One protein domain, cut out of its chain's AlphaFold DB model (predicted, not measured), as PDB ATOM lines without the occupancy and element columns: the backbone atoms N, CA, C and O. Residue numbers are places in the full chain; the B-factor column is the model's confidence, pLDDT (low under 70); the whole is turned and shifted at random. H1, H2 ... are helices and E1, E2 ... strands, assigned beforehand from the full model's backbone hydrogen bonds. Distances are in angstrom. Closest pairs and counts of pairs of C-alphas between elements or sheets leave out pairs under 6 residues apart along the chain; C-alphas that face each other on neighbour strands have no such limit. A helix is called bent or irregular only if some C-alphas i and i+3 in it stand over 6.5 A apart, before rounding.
ATOM      1  N   ARG A   4     254.328 170.735 281.356       49.91
ATOM      2  CA  ARG A   4     254.772 170.377 282.719       49.91
ATOM      3  C   ARG A   4     256.293 170.222 282.816       49.91
ATOM      4  O   ARG A   4     256.890 170.829 283.692       49.91
ATOM      5  N   GLY A   5     256.912 169.548 281.842       61.00
ATOM      6  CA  GLY A   5     258.357 169.296 281.862       61.00
ATOM      7  C   GLY A   5     259.216 170.565 281.884       61.00
ATOM      8  O   GLY A   5     260.180 170.625 282.632       61.00
ATOM      9  N   GLY A   6     258.838 171.616 281.145       73.12
ATOM     10  CA  GLY A   6     259.609 172.869 281.129       73.12
ATOM     11  C   GLY A   6     259.489 173.680 282.424       73.12
ATOM     12  O   GLY A   6     260.450 174.315 282.847       73.12
ATOM     13  N   ALA A   7     258.323 173.642 283.078       75.75
ATOM     14  CA  ALA A   7     258.123 174.301 284.369       75.75
ATOM     15  C   ALA A   7     258.884 173.581 285.490       75.75
ATOM     16  O   ALA A   7     259.521 174.232 286.316       75.75
ATOM     17  N   GLU A   8     258.843 172.247 285.491       75.44
ATOM     18  CA  GLU A   8     259.590 171.401 286.424       75.44
ATOM     19  C   GLU A   8     261.101 171.583 286.245       75.44
ATOM     20  O   GLU A   8     261.808 171.772 287.231       75.44
ATOM     21  N   GLU A   9     261.593 171.611 285.004       76.50
ATOM     22  CA  GLU A   9     263.008 171.831 284.694       76.50
ATOM     23  C   GLU A   9     263.476 173.231 285.117       76.50
ATOM     24  O   GLU A   9     264.517 173.365 285.761       76.50
ATOM     25  N   ALA A  10     262.684 174.275 284.849       75.12
ATOM     26  CA  ALA A  10     262.991 175.636 285.291       75.12
ATOM     27  C   ALA A  10     262.981 175.766 286.822       75.12
ATOM     28  O   ALA A  10     263.896 176.355 287.403       75.12
ATOM     29  N   ALA A  11     261.975 175.196 287.494       76.75
ATOM     30  CA  ALA A  11     261.900 175.189 288.952       76.75
ATOM     31  C   ALA A  11     263.073 174.410 289.561       76.75
ATOM     32  O   ALA A  11     263.699 174.882 290.511       76.75
ATOM     33  N   PHE A  12     263.425 173.257 288.988       74.06
ATOM     34  CA  PHE A  12     264.578 172.468 289.406       74.06
ATOM     35  C   PHE A  12     265.897 173.217 289.185       74.06
ATOM     36  O   PHE A  12     266.744 173.230 290.072       74.06
ATOM     37  N   ALA A  13     266.084 173.903 288.057       75.81
ATOM     38  CA  ALA A  13     267.281 174.703 287.793       75.81
ATOM     39  C   ALA A  13     267.441 175.857 288.798       75.81
ATOM     40  O   ALA A  13     268.517 176.048 289.363       75.81
ATOM     41  N   LEU A  14     266.362 176.593 289.083       72.38
ATOM     42  CA  LEU A  14     266.381 177.691 290.057       72.38
ATOM     43  C   LEU A  14     266.679 177.200 291.473       72.38
ATOM     44  O   LEU A  14     267.443 177.814 292.214       72.38
ATOM     45  N   THR A  15     266.092 176.073 291.851       68.75
ATOM     46  CA  THR A  15     266.245 175.528 293.199       68.75
ATOM     47  C   THR A  15     267.550 174.763 293.402       68.75
ATOM     48  O   THR A  15     268.138 174.833 294.478       68.75
ATOM     49  N   SER A  16     268.069 174.097 292.372       65.50
ATOM     50  CA  SER A  16     269.381 173.441 292.416       65.50
ATOM     51  C   SER A  16     270.531 174.444 292.525       65.50
ATOM     52  O   SER A  16     271.497 174.177 293.237       65.50
ATOM     53  N   GLN A  17     270.405 175.635 291.926       65.12
ATOM     54  CA  GLN A  17     271.346 176.736 292.160       65.12
ATOM     55  C   GLN A  17     271.363 177.173 293.635       65.12
ATOM     56  O   GLN A  17     272.436 177.427 294.189       65.12
ATOM     57  N   LEU A  18     270.199 177.185 294.298       59.12
ATOM     58  CA  LEU A  18     270.086 177.462 295.737       59.12
ATOM     59  C   LEU A  18     270.649 176.324 296.611       59.12
ATOM     60  O   LEU A  18     271.086 176.572 297.732       59.12
ATOM     61  N   ALA A  19     270.670 175.086 296.109       55.47
ATOM     62  CA  ALA A  19     271.063 173.888 296.853       55.47
ATOM     63  C   ALA A  19     272.574 173.572 296.836       55.47
ATOM     64  O   ALA A  19     272.980 172.557 297.398       55.47
ATOM     65  N   SER A  20     273.426 174.412 296.236       52.91
ATOM     66  CA  SER A  20     274.858 174.120 295.994       52.91
ATOM     67  C   SER A  20     275.768 173.977 297.240       52.91
ATOM     68  O   SER A  20     276.987 173.886 297.108       52.91
ATOM     69  N   ALA A  21     275.219 173.859 298.453       50.50
ATOM     70  CA  ALA A  21     275.970 173.658 299.699       50.50
ATOM     71  C   ALA A  21     276.093 172.168 300.118       50.50
ATOM     72  O   ALA A  21     275.696 171.762 301.212       50.50
ATOM     73  N   GLY A  22     276.709 171.349 299.257       56.53
ATOM     74  CA  GLY A  22     277.231 170.009 299.591       56.53
ATOM     75  C   GLY A  22     276.228 168.992 300.174       56.53
ATOM     76  O   GLY A  22     275.016 169.156 300.084       56.53
ATOM     77  N   ASN A  23     276.739 167.936 300.826       62.12
ATOM     78  CA  ASN A  23     275.960 166.809 301.394       62.12
ATOM     79  C   ASN A  23     275.046 167.195 302.577       62.12
ATOM     80  O   ASN A  23     274.519 166.335 303.282       62.12
ATOM     81  N   THR A  24     274.911 168.488 302.855       70.62
ATOM     82  CA  THR A  24     274.194 169.023 304.013       70.62
ATOM     83  C   THR A  24     272.760 169.409 303.667       70.62
ATOM     84  O   THR A  24     271.926 169.540 304.559       70.62
ATOM     85  N   LEU A  25     272.439 169.518 302.377       75.56
ATOM     86  CA  LEU A  25     271.126 169.904 301.879       75.56
ATOM     87  C   LEU A  25     270.521 168.785 301.039       75.56
ATOM     88  O   LEU A  25     271.162 168.240 300.147       75.56
ATOM     89  N   GLN A  26     269.263 168.461 301.314       79.31
ATOM     90  CA  GLN A  26     268.442 167.641 300.438       79.31
ATOM     91  C   GLN A  26     267.255 168.464 299.968       79.31
ATOM     92  O   GLN A  26     266.620 169.179 300.744       79.31
ATOM     93  N   PHE A  27     266.976 168.346 298.680       81.38
ATOM     94  CA  PHE A  27     265.954 169.108 297.996       81.38
ATOM     95  C   PHE A  27     264.955 168.163 297.331       81.38
ATOM     96  O   PHE A  27     265.343 167.134 296.775       81.38
ATOM     97  N   ARG A  28     263.673 168.524 297.370       86.31
ATOM     98  CA  ARG A  28     262.609 167.808 296.668       86.31
ATOM     99  C   ARG A  28     261.588 168.801 296.128       86.31
ATOM    100  O   ARG A  28     260.901 169.458 296.907       86.31
ATOM    101  N   LEU A  29     261.472 168.883 294.806       87.00
ATOM    102  CA  LEU A  29     260.398 169.626 294.150       87.00
ATOM    103  C   LEU A  29     259.067 168.906 294.410       87.00
ATOM    104  O   LEU A  29     259.006 167.681 294.303       87.00
ATOM    105  N   LEU A  30     258.036 169.655 294.793       90.81
ATOM    106  CA  LEU A  30     256.706 169.118 295.096       90.81
ATOM    107  C   LEU A  30     255.720 169.421 293.972       90.81
ATOM    108  O   LEU A  30     255.034 168.519 293.503       90.81
ATOM    109  N   ASP A  31     255.683 170.677 293.533       91.31
ATOM    110  CA  ASP A  31     254.845 171.133 292.428       91.31
ATOM    111  C   ASP A  31     255.556 172.244 291.655       91.31
ATOM    112  O   ASP A  31     256.340 173.015 292.215       91.31
ATOM    113  N   ALA A  32     255.270 172.337 290.362       91.44
ATOM    114  CA  ALA A  32     255.725 173.427 289.516       91.44
ATOM    115  C   ALA A  32     254.745 173.653 288.364       91.44
ATOM    116  O   ALA A  32     254.345 172.730 287.654       91.44
ATOM    117  N   ARG A  33     254.403 174.919 288.128       90.06
ATOM    118  CA  ARG A  33     253.594 175.347 286.989       90.06
ATOM    119  C   ARG A  33     254.118 176.645 286.406       90.06
ATOM    120  O   ARG A  33     254.507 177.553 287.135       90.06
ATOM    121  N   PHE A  34     254.080 176.737 285.085       89.25
ATOM    122  CA  PHE A  34     254.422 177.945 284.354       89.25
ATOM    123  C   PHE A  34     253.193 178.469 283.616       89.25
ATOM    124  O   PHE A  34     252.505 177.726 282.919       89.25
ATOM    125  N   GLU A  35     252.931 179.755 283.787       90.06
ATOM    126  CA  GLU A  35     251.856 180.518 283.173       90.06
ATOM    127  C   GLU A  35     252.514 181.499 282.182       90.06
ATOM    128  O   GLU A  35     253.070 182.518 282.608       90.06
ATOM    129  N   PRO A  36     252.543 181.183 280.872       87.88
ATOM    130  CA  PRO A  36     253.183 182.041 279.881       87.88
ATOM    131  C   PRO A  36     252.445 183.376 279.731       87.88
ATOM    132  O   PRO A  36     251.215 183.418 279.689       87.88
ATOM    133  N   GLY A  37     253.209 184.461 279.612       84.69
ATOM    134  CA  GLY A  37     252.741 185.800 279.264       84.69
ATOM    135  C   GLY A  37     253.067 186.170 277.813       84.69
ATOM    136  O   GLY A  37     253.518 185.346 277.014       84.69
ATOM    137  N   SER A  38     252.819 187.427 277.445       84.25
ATOM    138  CA  SER A  38     253.183 187.968 276.132       84.25
ATOM    139  C   SER A  38     254.658 188.381 276.083       84.25
ATOM    140  O   SER A  38     255.255 188.734 277.093       84.25
ATOM    141  N   GLY A  39     255.264 188.355 274.892       79.06
ATOM    142  CA  GLY A  39     256.597 188.940 274.683       79.06
ATOM    143  C   GLY A  39     257.747 188.260 275.437       79.06
ATOM    144  O   GLY A  39     258.779 188.888 275.640       79.06
ATOM    145  N   GLY A  40     257.587 186.996 275.840       80.31
ATOM    146  CA  GLY A  40     258.589 186.267 276.626       80.31
ATOM    147  C   GLY A  40     258.463 186.463 278.138       80.31
ATOM    148  O   GLY A  40     259.237 185.868 278.882       80.31
ATOM    149  N   ASP A  41     257.478 187.239 278.595       88.94
ATOM    150  CA  ASP A  41     257.125 187.318 280.007       88.94
ATOM    151  C   ASP A  41     256.414 186.035 280.463       88.94
ATOM    152  O   ASP A  41     255.897 185.246 279.666       88.94
ATOM    153  N   GLY A  42     256.352 185.818 281.772       91.06
ATOM    154  CA  GLY A  42     255.619 184.691 282.331       91.06
ATOM    155  C   GLY A  42     255.682 184.621 283.845       91.06
ATOM    156  O   GLY A  42     256.391 185.383 284.501       91.06
ATOM    157  N   LYS A  43     254.926 183.687 284.407       91.69
ATOM    158  CA  LYS A  43     254.849 183.450 285.843       91.69
ATOM    159  C   LYS A  43     255.124 181.983 286.140       91.69
ATOM    160  O   LYS A  43     254.417 181.106 285.666       91.69
ATOM    161  N   LEU A  44     256.147 181.710 286.936       91.56
ATOM    162  CA  LEU A  44     256.472 180.384 287.448       91.56
ATOM    163  C   LEU A  44     255.993 180.295 288.895       91.56
ATOM    164  O   LEU A  44     256.404 181.100 289.722       91.56
ATOM    165  N   VAL A  45     255.156 179.322 289.224       92.19
ATOM    166  CA  VAL A  45     254.779 179.019 290.608       92.19
ATOM    167  C   VAL A  45     255.313 177.643 290.947       92.19
ATOM    168  O   VAL A  45     255.094 176.708 290.183       92.19
ATOM    169  N   TYR A  46     256.022 177.517 292.061       91.81
ATOM    170  CA  TYR A  46     256.623 176.249 292.450       91.81
ATOM    171  C   TYR A  46     256.642 176.074 293.965       91.81
ATOM    172  O   TYR A  46     256.813 177.033 294.721       91.81
ATOM    173  N   GLU A  47     256.455 174.832 294.393       93.00
ATOM    174  CA  GLU A  47     256.544 174.398 295.780       93.00
ATOM    175  C   GLU A  47     257.673 173.382 295.909       93.00
ATOM    176  O   GLU A  47     257.822 172.478 295.082       93.00
ATOM    177  N   TYR A  48     258.478 173.516 296.956       91.50
ATOM    178  CA  TYR A  48     259.547 172.577 297.233       91.50
ATOM    179  C   TYR A  48     259.765 172.370 298.721       91.50
ATOM    180  O   TYR A  48     259.443 173.205 299.568       91.50
ATOM    181  N   PHE A  49     260.370 171.233 299.021       91.25
ATOM    182  CA  PHE A  49     260.822 170.867 300.341       91.25
ATOM    183  C   PHE A  49     262.341 170.923 300.405       91.25
ATOM    184  O   PHE A  49     263.035 170.417 299.517       91.25
ATOM    185  N   GLN A  50     262.854 171.498 301.486       89.44
ATOM    186  CA  GLN A  50     264.273 171.514 301.783       89.44
ATOM    187  C   GLN A  50     264.515 170.920 303.160       89.44
ATOM    188  O   GLN A  50     263.934 171.342 304.161       89.44
ATOM    189  N   GLU A  51     265.457 169.995 303.211       87.00
ATOM    190  CA  GLU A  51     266.005 169.465 304.440       87.00
ATOM    191  C   GLU A  51     267.465 169.896 304.565       87.00
ATOM    192  O   GLU A  51     268.298 169.568 303.723       87.00
ATOM    193  N   SER A  52     267.779 170.614 305.639       84.56
ATOM    194  CA  SER A  52     269.120 171.115 305.928       84.56
ATOM    195  C   SER A  52     269.690 170.478 307.190       84.56
ATOM    196  O   SER A  52     269.059 170.466 308.245       84.56
ATOM    197  N   CYS A  53     270.904 169.961 307.075       81.94
ATOM    198  CA  CYS A  53     271.711 169.432 308.157       81.94
ATOM    199  C   CYS A  53     272.802 170.452 308.504       81.94
ATOM    200  O   CYS A  53     273.472 170.979 307.625       81.94
ATOM    201  N   ARG A  54     272.989 170.751 309.794       73.50
ATOM    202  CA  ARG A  54     274.035 171.689 310.252       73.50
ATOM    203  C   ARG A  54     275.444 171.086 310.282       73.50
ATOM    204  O   ARG A  54     276.401 171.812 310.534       73.50
ATOM    205  N   GLY A  55     275.564 169.781 310.065       74.81
ATOM    206  CA  GLY A  55     276.831 169.062 309.983       74.81
ATOM    207  C   GLY A  55     276.856 168.140 308.772       74.81
ATOM    208  O   GLY A  55     276.325 168.482 307.719       74.81
ATOM    209  N   LYS A  56     277.474 166.969 308.901       72.50
ATOM    210  CA  LYS A  56     277.513 165.976 307.823       72.50
ATOM    211  C   LYS A  56     276.289 165.073 307.891       72.50
ATOM    212  O   LYS A  56     275.852 164.716 308.981       72.50
ATOM    213  N   LYS A  57     275.772 164.661 306.734       71.56
ATOM    214  CA  LYS A  57     274.832 163.540 306.659       71.56
ATOM    215  C   LYS A  57     275.622 162.232 306.584       71.56
ATOM    216  O   LYS A  57     276.474 162.098 305.706       71.56
ATOM    217  N   ILE A  58     275.351 161.301 307.495       77.38
ATOM    218  CA  ILE A  58     275.877 159.932 307.465       77.38
ATOM    219  C   ILE A  58     274.719 158.946 307.337       77.38
ATOM    220  O   ILE A  58     273.654 159.161 307.910       77.38
ATOM    221  N   GLU A  59     274.919 157.875 306.583       75.38
ATOM    222  CA  GLU A  59     273.956 156.780 306.492       75.38
ATOM    223  C   GLU A  59     274.184 155.819 307.661       75.38
ATOM    224  O   GLU A  59     275.292 155.317 307.863       75.38
ATOM    225  N   GLY A  60     273.154 155.617 308.477       70.25
ATOM    226  CA  GLY A  60     273.159 154.644 309.559       70.25
ATOM    227  C   GLY A  60     272.658 153.272 309.114       70.25
ATOM    228  O   GLY A  60     272.362 153.015 307.946       70.25
ATOM    229  N   VAL A  61     272.547 152.360 310.077       70.50
ATOM    230  CA  VAL A  61     272.061 150.999 309.822       70.50
ATOM    231  C   VAL A  61     270.609 151.056 309.334       70.50
ATOM    232  O   VAL A  61     269.751 151.598 310.019       70.50
ATOM    233  N   GLY A  62     270.339 150.486 308.156       72.88
ATOM    234  CA  GLY A  62     269.000 150.476 307.548       72.88
ATOM    235  C   GLY A  62     268.725 151.606 306.548       72.88
ATOM    236  O   GLY A  62     267.597 151.710 306.075       72.88
ATOM    237  N   GLY A  63     269.729 152.419 306.201       68.06
ATOM    238  CA  GLY A  63     269.614 153.466 305.176       68.06
ATOM    239  C   GLY A  63     269.066 154.802 305.683       68.06
ATOM    240  O   GLY A  63     268.801 155.710 304.896       68.06
ATOM    241  N   GLU A  64     268.880 154.940 306.997       69.44
ATOM    242  CA  GLU A  64     268.440 156.193 307.607       69.44
ATOM    243  C   GLU A  64     269.588 157.213 307.632       69.44
ATOM    244  O   GLU A  64     270.713 156.896 308.020       69.44
ATOM    245  N   LEU A  65     269.315 158.449 307.207       69.31
ATOM    246  CA  LEU A  65     270.309 159.522 307.166       69.31
ATOM    247  C   LEU A  65     270.298 160.321 308.474       69.31
ATOM    248  O   LEU A  65     269.295 160.937 308.831       69.31
ATOM    249  N   PHE A  66     271.448 160.385 309.140       75.19
ATOM    250  CA  PHE A  66     271.650 161.154 310.365       75.19
ATOM    251  C   PHE A  66     272.461 162.407 310.090       75.19
ATOM    252  O   PHE A  66     273.497 162.365 309.427       75.19
ATOM    253  N   CYS A  67     272.013 163.528 310.647       79.50
ATOM    254  CA  CYS A  67     272.813 164.737 310.698       79.50
ATOM    255  C   CYS A  67     273.747 164.661 311.906       79.50
ATOM    256  O   CYS A  67     273.268 164.581 313.033       79.50
ATOM    257  N   VAL A  68     275.059 164.691 311.693       81.06
ATOM    258  CA  VAL A  68     276.061 164.547 312.758       81.06
ATOM    259  C   VAL A  68     277.119 165.645 312.711       81.06
ATOM    260  O   VAL A  68     277.375 166.250 311.669       81.06
ATOM    261  N   GLY A  69     277.735 165.921 313.856       73.94
ATOM    262  CA  GLY A  69     278.858 166.843 313.982       73.94
ATOM    263  C   GLY A  69     279.655 166.644 315.272       73.94
ATOM    264  O   GLY A  69     279.457 165.681 316.009       73.94
ATOM    265  N   GLY A  70     280.580 167.566 315.546       73.19
ATOM    266  CA  GLY A  70     281.582 167.426 316.611       73.19
ATOM    267  C   GLY A  70     282.935 166.948 316.071       73.19
ATOM    268  O   GLY A  70     283.090 166.736 314.872       73.19
ATOM    269  N   LYS A  71     283.944 166.806 316.945       71.69
ATOM    270  CA  LYS A  71     285.329 166.482 316.527       71.69
ATOM    271  C   LYS A  71     285.455 165.120 315.820       71.69
ATOM    272  O   LYS A  71     286.369 164.965 315.021       71.69
ATOM    273  N   ASN A  72     284.512 164.208 316.073       69.88
ATOM    274  CA  ASN A  72     284.477 162.835 315.559       69.88
ATOM    275  C   ASN A  72     283.091 162.424 315.010       69.88
ATOM    276  O   ASN A  72     282.784 161.239 314.982       69.88
ATOM    277  N   ASP A  73     282.224 163.375 314.637       73.00
ATOM    278  CA  ASP A  73     280.857 163.072 314.160       73.00
ATOM    279  C   ASP A  73     279.991 162.270 315.182       73.00
ATOM    280  O   ASP A  73     279.023 161.606 314.827       73.00
ATOM    281  N   GLU A  74     280.323 162.359 316.479       73.56
ATOM    282  CA  GLU A  74     279.669 161.629 317.586       73.56
ATOM    283  C   GLU A  74     278.346 162.260 318.056       73.56
ATOM    284  O   GLU A  74     277.590 161.638 318.802       73.56
ATOM    285  N   MET A  75     278.059 163.505 317.668       72.50
ATOM    286  CA  MET A  75     276.874 164.229 318.122       72.50
ATOM    287  C   MET A  75     275.843 164.332 317.005       72.50
ATOM    288  O   MET A  75     276.097 164.978 315.988       72.50
ATOM    289  N   THR A  76     274.649 163.784 317.228       76.69
ATOM    290  CA  THR A  76     273.503 164.001 316.338       76.69
ATOM    291  C   THR A  76     273.049 165.455 316.428       76.69
ATOM    292  O   THR A  76     272.700 165.962 317.495       76.69
ATOM    293  N   LEU A  77     273.064 166.143 315.294       75.62
ATOM    294  CA  LEU A  77     272.597 167.510 315.135       75.62
ATOM    295  C   LEU A  77     271.153 167.523 314.641       75.62
ATOM    296  O   LEU A  77     270.686 166.603 313.973       75.62
ATOM    297  N   GLN A  78     270.444 168.607 314.941       77.25
ATOM    298  CA  GLN A  78     269.098 168.790 314.423       77.25
ATOM    299  C   GLN A  78     269.116 169.036 312.915       77.25
ATOM    300  O   GLN A  78     269.831 169.907 312.407       77.25
ATOM    301  N   THR A  79     268.254 168.299 312.231       83.25
ATOM    302  CA  THR A  79     267.878 168.545 310.848       83.25
ATOM    303  C   THR A  79     266.740 169.560 310.821       83.25
ATOM    304  O   THR A  79     265.749 169.405 311.529       83.25
ATOM    305  N   VAL A  80     266.866 170.606 310.006       86.56
ATOM    306  CA  VAL A  80     265.809 171.602 309.808       86.56
ATOM    307  C   VAL A  80     265.117 171.325 308.483       86.56
ATOM    308  O   VAL A  80     265.733 171.431 307.420       86.56
ATOM    309  N   LYS A  81     263.830 171.002 308.569       90.44
ATOM    310  CA  LYS A  81     262.940 170.722 307.444       90.44
ATOM    311  C   LYS A  81     262.032 171.920 307.192       90.44
ATOM    312  O   LYS A  81     261.444 172.468 308.127       90.44
ATOM    313  N   ARG A  82     261.946 172.374 305.943       93.94
ATOM    314  CA  ARG A  82     261.151 173.543 305.551       93.94
ATOM    315  C   ARG A  82     260.417 173.305 304.243       93.94
ATOM    316  O   ARG A  82     260.991 172.793 303.283       93.94
ATOM    317  N   HIS A  83     259.173 173.761 304.216       95.31
ATOM    318  CA  HIS A  83     258.384 173.910 303.003       95.31
ATOM    319  C   HIS A  83     258.533 175.329 302.472       95.31
ATOM    320  O   HIS A  83     258.550 176.301 303.236       95.31
ATOM    321  N   PHE A  84     258.625 175.428 301.155       94.44
ATOM    322  CA  PHE A  84     258.746 176.675 300.430       94.44
ATOM    323  C   PHE A  84     257.687 176.729 299.345       94.44
ATOM    324  O   PHE A  84     257.515 175.774 298.593       94.44
ATOM    325  N   LEU A  85     257.044 177.885 299.230       95.31
ATOM    326  CA  LEU A  85     256.176 178.239 298.120       95.31
ATOM    327  C   LEU A  85     256.725 179.508 297.483       95.31
ATOM    328  O   LEU A  85     256.973 180.500 298.171       95.31
ATOM    329  N   ALA A  86     256.906 179.482 296.171       93.50
ATOM    330  CA  ALA A  86     257.523 180.572 295.445       93.50
ATOM    331  C   ALA A  86     256.736 180.943 294.188       93.50
ATOM    332  O   ALA A  86     256.181 180.090 293.495       93.50
ATOM    333  N   VAL A  87     256.738 182.239 293.883       93.81
ATOM    334  CA  VAL A  87     256.309 182.799 292.600       93.81
ATOM    335  C   VAL A  87     257.492 183.540 291.997       93.81
ATOM    336  O   VAL A  87     258.029 184.461 292.606       93.81
ATOM    337  N   GLY A  88     257.887 183.138 290.797       92.38
ATOM    338  CA  GLY A  88     258.794 183.855 289.915       92.38
ATOM    339  C   GLY A  88     258.013 184.580 288.822       92.38
ATOM    340  O   GLY A  88     257.166 183.978 288.173       92.38
ATOM    341  N   LEU A  89     258.300 185.856 288.595       93.25
ATOM    342  CA  LEU A  89     257.790 186.644 287.478       93.25
ATOM    343  C   LEU A  89     258.950 186.935 286.531       93.25
ATOM    344  O   LEU A  89     259.927 187.568 286.928       93.25
ATOM    345  N   LEU A  90     258.849 186.454 285.297       90.12
ATOM    346  CA  LEU A  90     259.758 186.790 284.213       90.12
ATOM    347  C   LEU A  90     259.208 188.033 283.516       90.12
ATOM    348  O   LEU A  90     258.105 187.989 282.972       90.12
ATOM    349  N   ARG A  91     259.954 189.139 283.569       89.12
ATOM    350  CA  ARG A  91     259.593 190.387 282.894       89.12
ATOM    351  C   ARG A  91     260.823 191.055 282.305       89.12
ATOM    352  O   ARG A  91     261.777 191.340 283.030       89.12
ATOM    353  N   GLY A  92     260.800 191.314 280.998       87.56
ATOM    354  CA  GLY A  92     261.877 192.044 280.317       87.56
ATOM    355  C   GLY A  92     263.259 191.394 280.470       87.56
ATOM    356  O   GLY A  92     264.255 192.097 280.614       87.56
ATOM    357  N   GLY A  93     263.316 190.057 280.503       85.31
ATOM    358  CA  GLY A  93     264.555 189.289 280.674       85.31
ATOM    359  C   GLY A  93     265.056 189.148 282.117       85.31
ATOM    360  O   GLY A  93     266.075 188.500 282.335       85.31
ATOM    361  N   TYR A  94     264.341 189.698 283.103       88.56
ATOM    362  CA  TYR A  94     264.665 189.566 284.525       88.56
ATOM    363  C   TYR A  94     263.675 188.644 285.234       88.56
ATOM    364  O   TYR A  94     262.474 188.682 284.959       88.56
ATOM    365  N   LEU A  95     264.177 187.850 286.181       87.50
ATOM    366  CA  LEU A  95     263.369 186.999 287.049       87.50
ATOM    367  C   LEU A  95     263.239 187.631 288.439       87.50
ATOM    368  O   LEU A  95     264.231 187.811 289.142       87.50
ATOM    369  N   TYR A  96     262.008 187.909 288.849       91.31
ATOM    370  CA  TYR A  96     261.671 188.450 290.162       91.31
ATOM    371  C   TYR A  96     260.982 187.375 290.986       91.31
ATOM    372  O   TYR A  96     259.956 186.852 290.565       91.31
ATOM    373  N   THR A  97     261.510 187.042 292.158       91.75
ATOM    374  CA  THR A  97     260.976 185.949 292.978       91.75
ATOM    375  C   THR A  97     260.437 186.444 294.312       91.75
ATOM    376  O   THR A  97     261.144 187.134 295.045       91.75
ATOM    377  N   CYS A  98     259.230 186.016 294.667       94.00
ATOM    378  CA  CYS A  98     258.699 186.079 296.022       94.00
ATOM    379  C   CYS A  98     258.642 184.662 296.590       94.00
ATOM    380  O   CYS A  98     258.116 183.759 295.941       94.00
ATOM    381  N   ILE A  99     259.209 184.465 297.780       94.38
ATOM    382  CA  ILE A  99     259.334 183.151 298.411       94.38
ATOM    383  C   ILE A  99     258.761 183.235 299.823       94.38
ATOM    384  O   ILE A  99     259.252 183.989 300.663       94.38
ATOM    385  N   GLY A 100     257.734 182.435 300.084       95.31
ATOM    386  CA  GLY A 100     257.218 182.150 301.415       95.31
ATOM    387  C   GLY A 100     257.769 180.819 301.918       95.31
ATOM    388  O   GLY A 100     257.913 179.874 301.146       95.31
ATOM    389  N   SER A 101     258.079 180.722 303.211       95.94
ATOM    390  CA  SER A 101     258.514 179.452 303.802       95.94
ATOM    391  C   SER A 101     258.100 179.316 305.259       95.94
ATOM    392  O   SER A 101     257.973 180.310 305.977       95.94
ATOM    393  N   ALA A 102     257.935 178.073 305.702       96.31
ATOM    394  CA  ALA A 102     257.793 177.721 307.110       96.31
ATOM    395  C   ALA A 102     258.488 176.385 307.394       96.31
ATOM    396  O   ALA A 102     258.803 175.626 306.473       96.31
ATOM    397  N   THR A 103     258.756 176.102 308.671       94.56
ATOM    398  CA  THR A 103     259.210 174.761 309.065       94.56
ATOM    399  C   THR A 103     258.098 173.746 308.842       94.56
ATOM    400  O   THR A 103     256.921 174.112 308.851       94.56
ATOM    401  N   GLU A 104     258.470 172.486 308.621       93.12
ATOM    402  CA  GLU A 104     257.519 171.400 308.360       93.12
ATOM    403  C   GLU A 104     256.423 171.331 309.438       93.12
ATOM    404  O   GLU A 104     255.242 171.267 309.112       93.12
ATOM    405  N   GLU A 105     256.784 171.500 310.713       93.00
ATOM    406  CA  GLU A 105     255.846 171.423 311.843       93.00
ATOM    407  C   GLU A 105     254.835 172.577 311.874       93.00
ATOM    408  O   GLU A 105     253.801 172.488 312.530       93.00
ATOM    409  N   ARG A 106     255.142 173.692 311.203       95.94
ATOM    410  CA  ARG A 106     254.279 174.880 311.136       95.94
ATOM    411  C   ARG A 106     253.615 175.050 309.778       95.94
ATOM    412  O   ARG A 106     252.853 176.002 309.608       95.94
ATOM    413  N   TRP A 107     253.911 174.174 308.818       94.75
ATOM    414  CA  TRP A 107     253.483 174.350 307.438       94.75
ATOM    415  C   TRP A 107     251.966 174.396 307.320       94.75
ATOM    416  O   TRP A 107     251.450 175.341 306.742       94.75
ATOM    417  N   GLU A 108     251.251 173.461 307.941       96.06
ATOM    418  CA  GLU A 108     249.789 173.389 307.848       96.06
ATOM    419  C   GLU A 108     249.106 174.697 308.293       96.06
ATOM    420  O   GLU A 108     248.211 175.202 307.617       96.06
ATOM    421  N   ALA A 109     249.592 175.310 309.377       97.06
ATOM    422  CA  ALA A 109     249.057 176.571 309.884       97.06
ATOM    423  C   ALA A 109     249.507 177.794 309.059       97.06
ATOM    424  O   ALA A 109     248.767 178.769 308.931       97.06
ATOM    425  N   ALA A 110     250.728 177.771 308.513       96.69
ATOM    426  CA  ALA A 110     251.309 178.892 307.772       96.69
ATOM    427  C   ALA A 110     250.941 178.896 306.277       96.69
ATOM    428  O   ALA A 110     250.917 179.958 305.653       96.69
ATOM    429  N   ALA A 111     250.646 177.737 305.690       94.56
ATOM    430  CA  ALA A 111     250.427 177.574 304.258       94.56
ATOM    431  C   ALA A 111     249.316 178.483 303.705       94.56
ATOM    432  O   ALA A 111     249.558 179.101 302.667       94.56
ATOM    433  N   PRO A 112     248.152 178.676 304.366       96.12
ATOM    434  CA  PRO A 112     247.107 179.558 303.839       96.12
ATOM    435  C   PRO A 112     247.561 181.017 303.706       96.12
ATOM    436  O   PRO A 112     247.342 181.645 302.668       96.12
ATOM    437  N   VAL A 113     248.243 181.555 304.725       96.25
ATOM    438  CA  VAL A 113     248.717 182.949 304.710       96.25
ATOM    439  C   VAL A 113     249.893 183.134 303.752       96.25
ATOM    440  O   VAL A 113     249.924 184.115 303.011       96.25
ATOM    441  N   LEU A 114     250.823 182.176 303.702       95.50
ATOM    442  CA  LEU A 114     251.939 182.205 302.756       95.50
ATOM    443  C   LEU A 114     251.443 182.101 301.313       95.50
ATOM    444  O   LEU A 114     251.915 182.844 300.458       95.50
ATOM    445  N   THR A 115     250.454 181.245 301.051       94.38
ATOM    446  CA  THR A 115     249.822 181.126 299.731       94.38
ATOM    447  C   THR A 115     249.194 182.443 299.306       94.38
ATOM    448  O   THR A 115     249.451 182.899 298.194       94.38
ATOM    449  N   ALA A 116     248.434 183.097 300.188       94.25
ATOM    450  CA  ALA A 116     247.840 184.397 299.889       94.25
ATOM    451  C   ALA A 116     248.903 185.481 299.627       94.25
ATOM    452  O   ALA A 116     248.780 186.243 298.670       94.25
ATOM    453  N   ALA A 117     249.959 185.527 300.446       93.50
ATOM    454  CA  ALA A 117     251.035 186.508 300.322       93.50
ATOM    455  C   ALA A 117     251.862 186.323 299.042       93.50
ATOM    456  O   ALA A 117     252.177 187.287 298.353       93.50
ATOM    457  N   VAL A 118     252.197 185.081 298.696       94.06
ATOM    458  CA  VAL A 118     252.966 184.775 297.487       94.06
ATOM    459  C   VAL A 118     252.100 184.958 296.232       94.06
ATOM    460  O   VAL A 118     252.580 185.464 295.221       94.06
ATOM    461  N   ALA A 119     250.807 184.617 296.285       90.56
ATOM    462  CA  ALA A 119     249.888 184.795 295.160       90.56
ATOM    463  C   ALA A 119     249.602 186.269 294.825       90.56
ATOM    464  O   ALA A 119     249.300 186.569 293.667       90.56
ATOM    465  N   SER A 120     249.703 187.176 295.802       93.06
ATOM    466  CA  SER A 120     249.510 188.617 295.598       93.06
ATOM    467  C   SER A 120     250.740 189.329 295.026       93.06
ATOM    468  O   SER A 120     250.650 190.508 294.682       93.06
ATOM    469  N   PHE A 121     251.872 188.634 294.877       93.62
ATOM    470  CA  PHE A 121     253.083 189.205 294.301       93.62
ATOM    471  C   PHE A 121     252.884 189.569 292.825       93.62
ATOM    472  O   PHE A 121     252.585 188.716 291.984       93.62
TER     473      PHE A 121
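Overview. This is residues 4 to 121 of the 124 residues of the protein "Hypothetical protein" of Pyramimonas obovata (UniProt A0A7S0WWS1). A long, twisted sheet of four antiparallel strands, in the order E1, E2, E5, E6, has helix H1 on one face and H2 on the opposite face, making three layers, helices on both faces of a sheet. Beyond one end of this sheet, a small hairpin of E3 and E4 adds to the length; E2 runs on into E3 at 77 degrees. The printed part has 118 residues, with one named helix, six named strands and a second named helix along the chain, and its class is mixed, helices and strands. The whole is loose, with a radius of gyration of the C-alphas of 16.9 A, and only just elongated, spanning 56 by 28 by 24 A.

Arrangement. H1, residues 4 to 18, is on the sheet at a height of 7.1 A, and its closest C-alphas to E1, residues 25 to 36, are those of Ala 7 and Phe 34, 5.2 A. On the local plane H1 runs slantwise to E1 at 44 degrees. E1 bends by 59 degrees at residue 30 and forms a hairpin with E2, residues 42 to 53; N 33 and O 45 are 2.8 A apart. E3, residues 56 to 59, forms a hairpin with E4, residues 65 to 69, with N 58 and O 66 at 2.9 A. The closest C-alphas of E2 and E4 are those of Cys 53 and Cys 67, 5.5 A. E5, residues 79 to 91, is antiparallel to E2, with N 86 and O 46 at 2.8 A. E5 forms a hairpin with E6, residues 94 to 103, with N 87 and O 98 at 2.9 A. H2, residues 104 to 119, is on the sheet, and its closest C-alphas to E6 are those of Leu 114 and Gly 100, 5.4 A. H1 and H2 are apart. In H1 10 of 11 and in H2 8 of 12 O i to N i+4 pairs are within hydrogen-bond range.

Along the chain. H1 begins at C-alpha 4, (254.772, 170.377, 282.719), and measures 21.3 A. E1 measures 30.9 A, E2 34.0 A, E3 9.9 A, E4 13.2 A, E5 36.4 A and E6 29.2 A. H2 measures 20.3 A and ends at C-alpha 119, (249.888, 184.795, 295.160); it is irregular, with C-alphas 105 and 108 7.5 A apart, and has a kink of 67 degrees near residue 111.

Size, cuts and confidence. The two C-alphas farthest apart are those of Ser 38 and Asn 72, 56.3 A. The printed part has no cut and no long link. The mean pLDDT of the printed part is 82.7, and residues 4 to 5, 15 to 23, 63 to 65 and 72 are under 70.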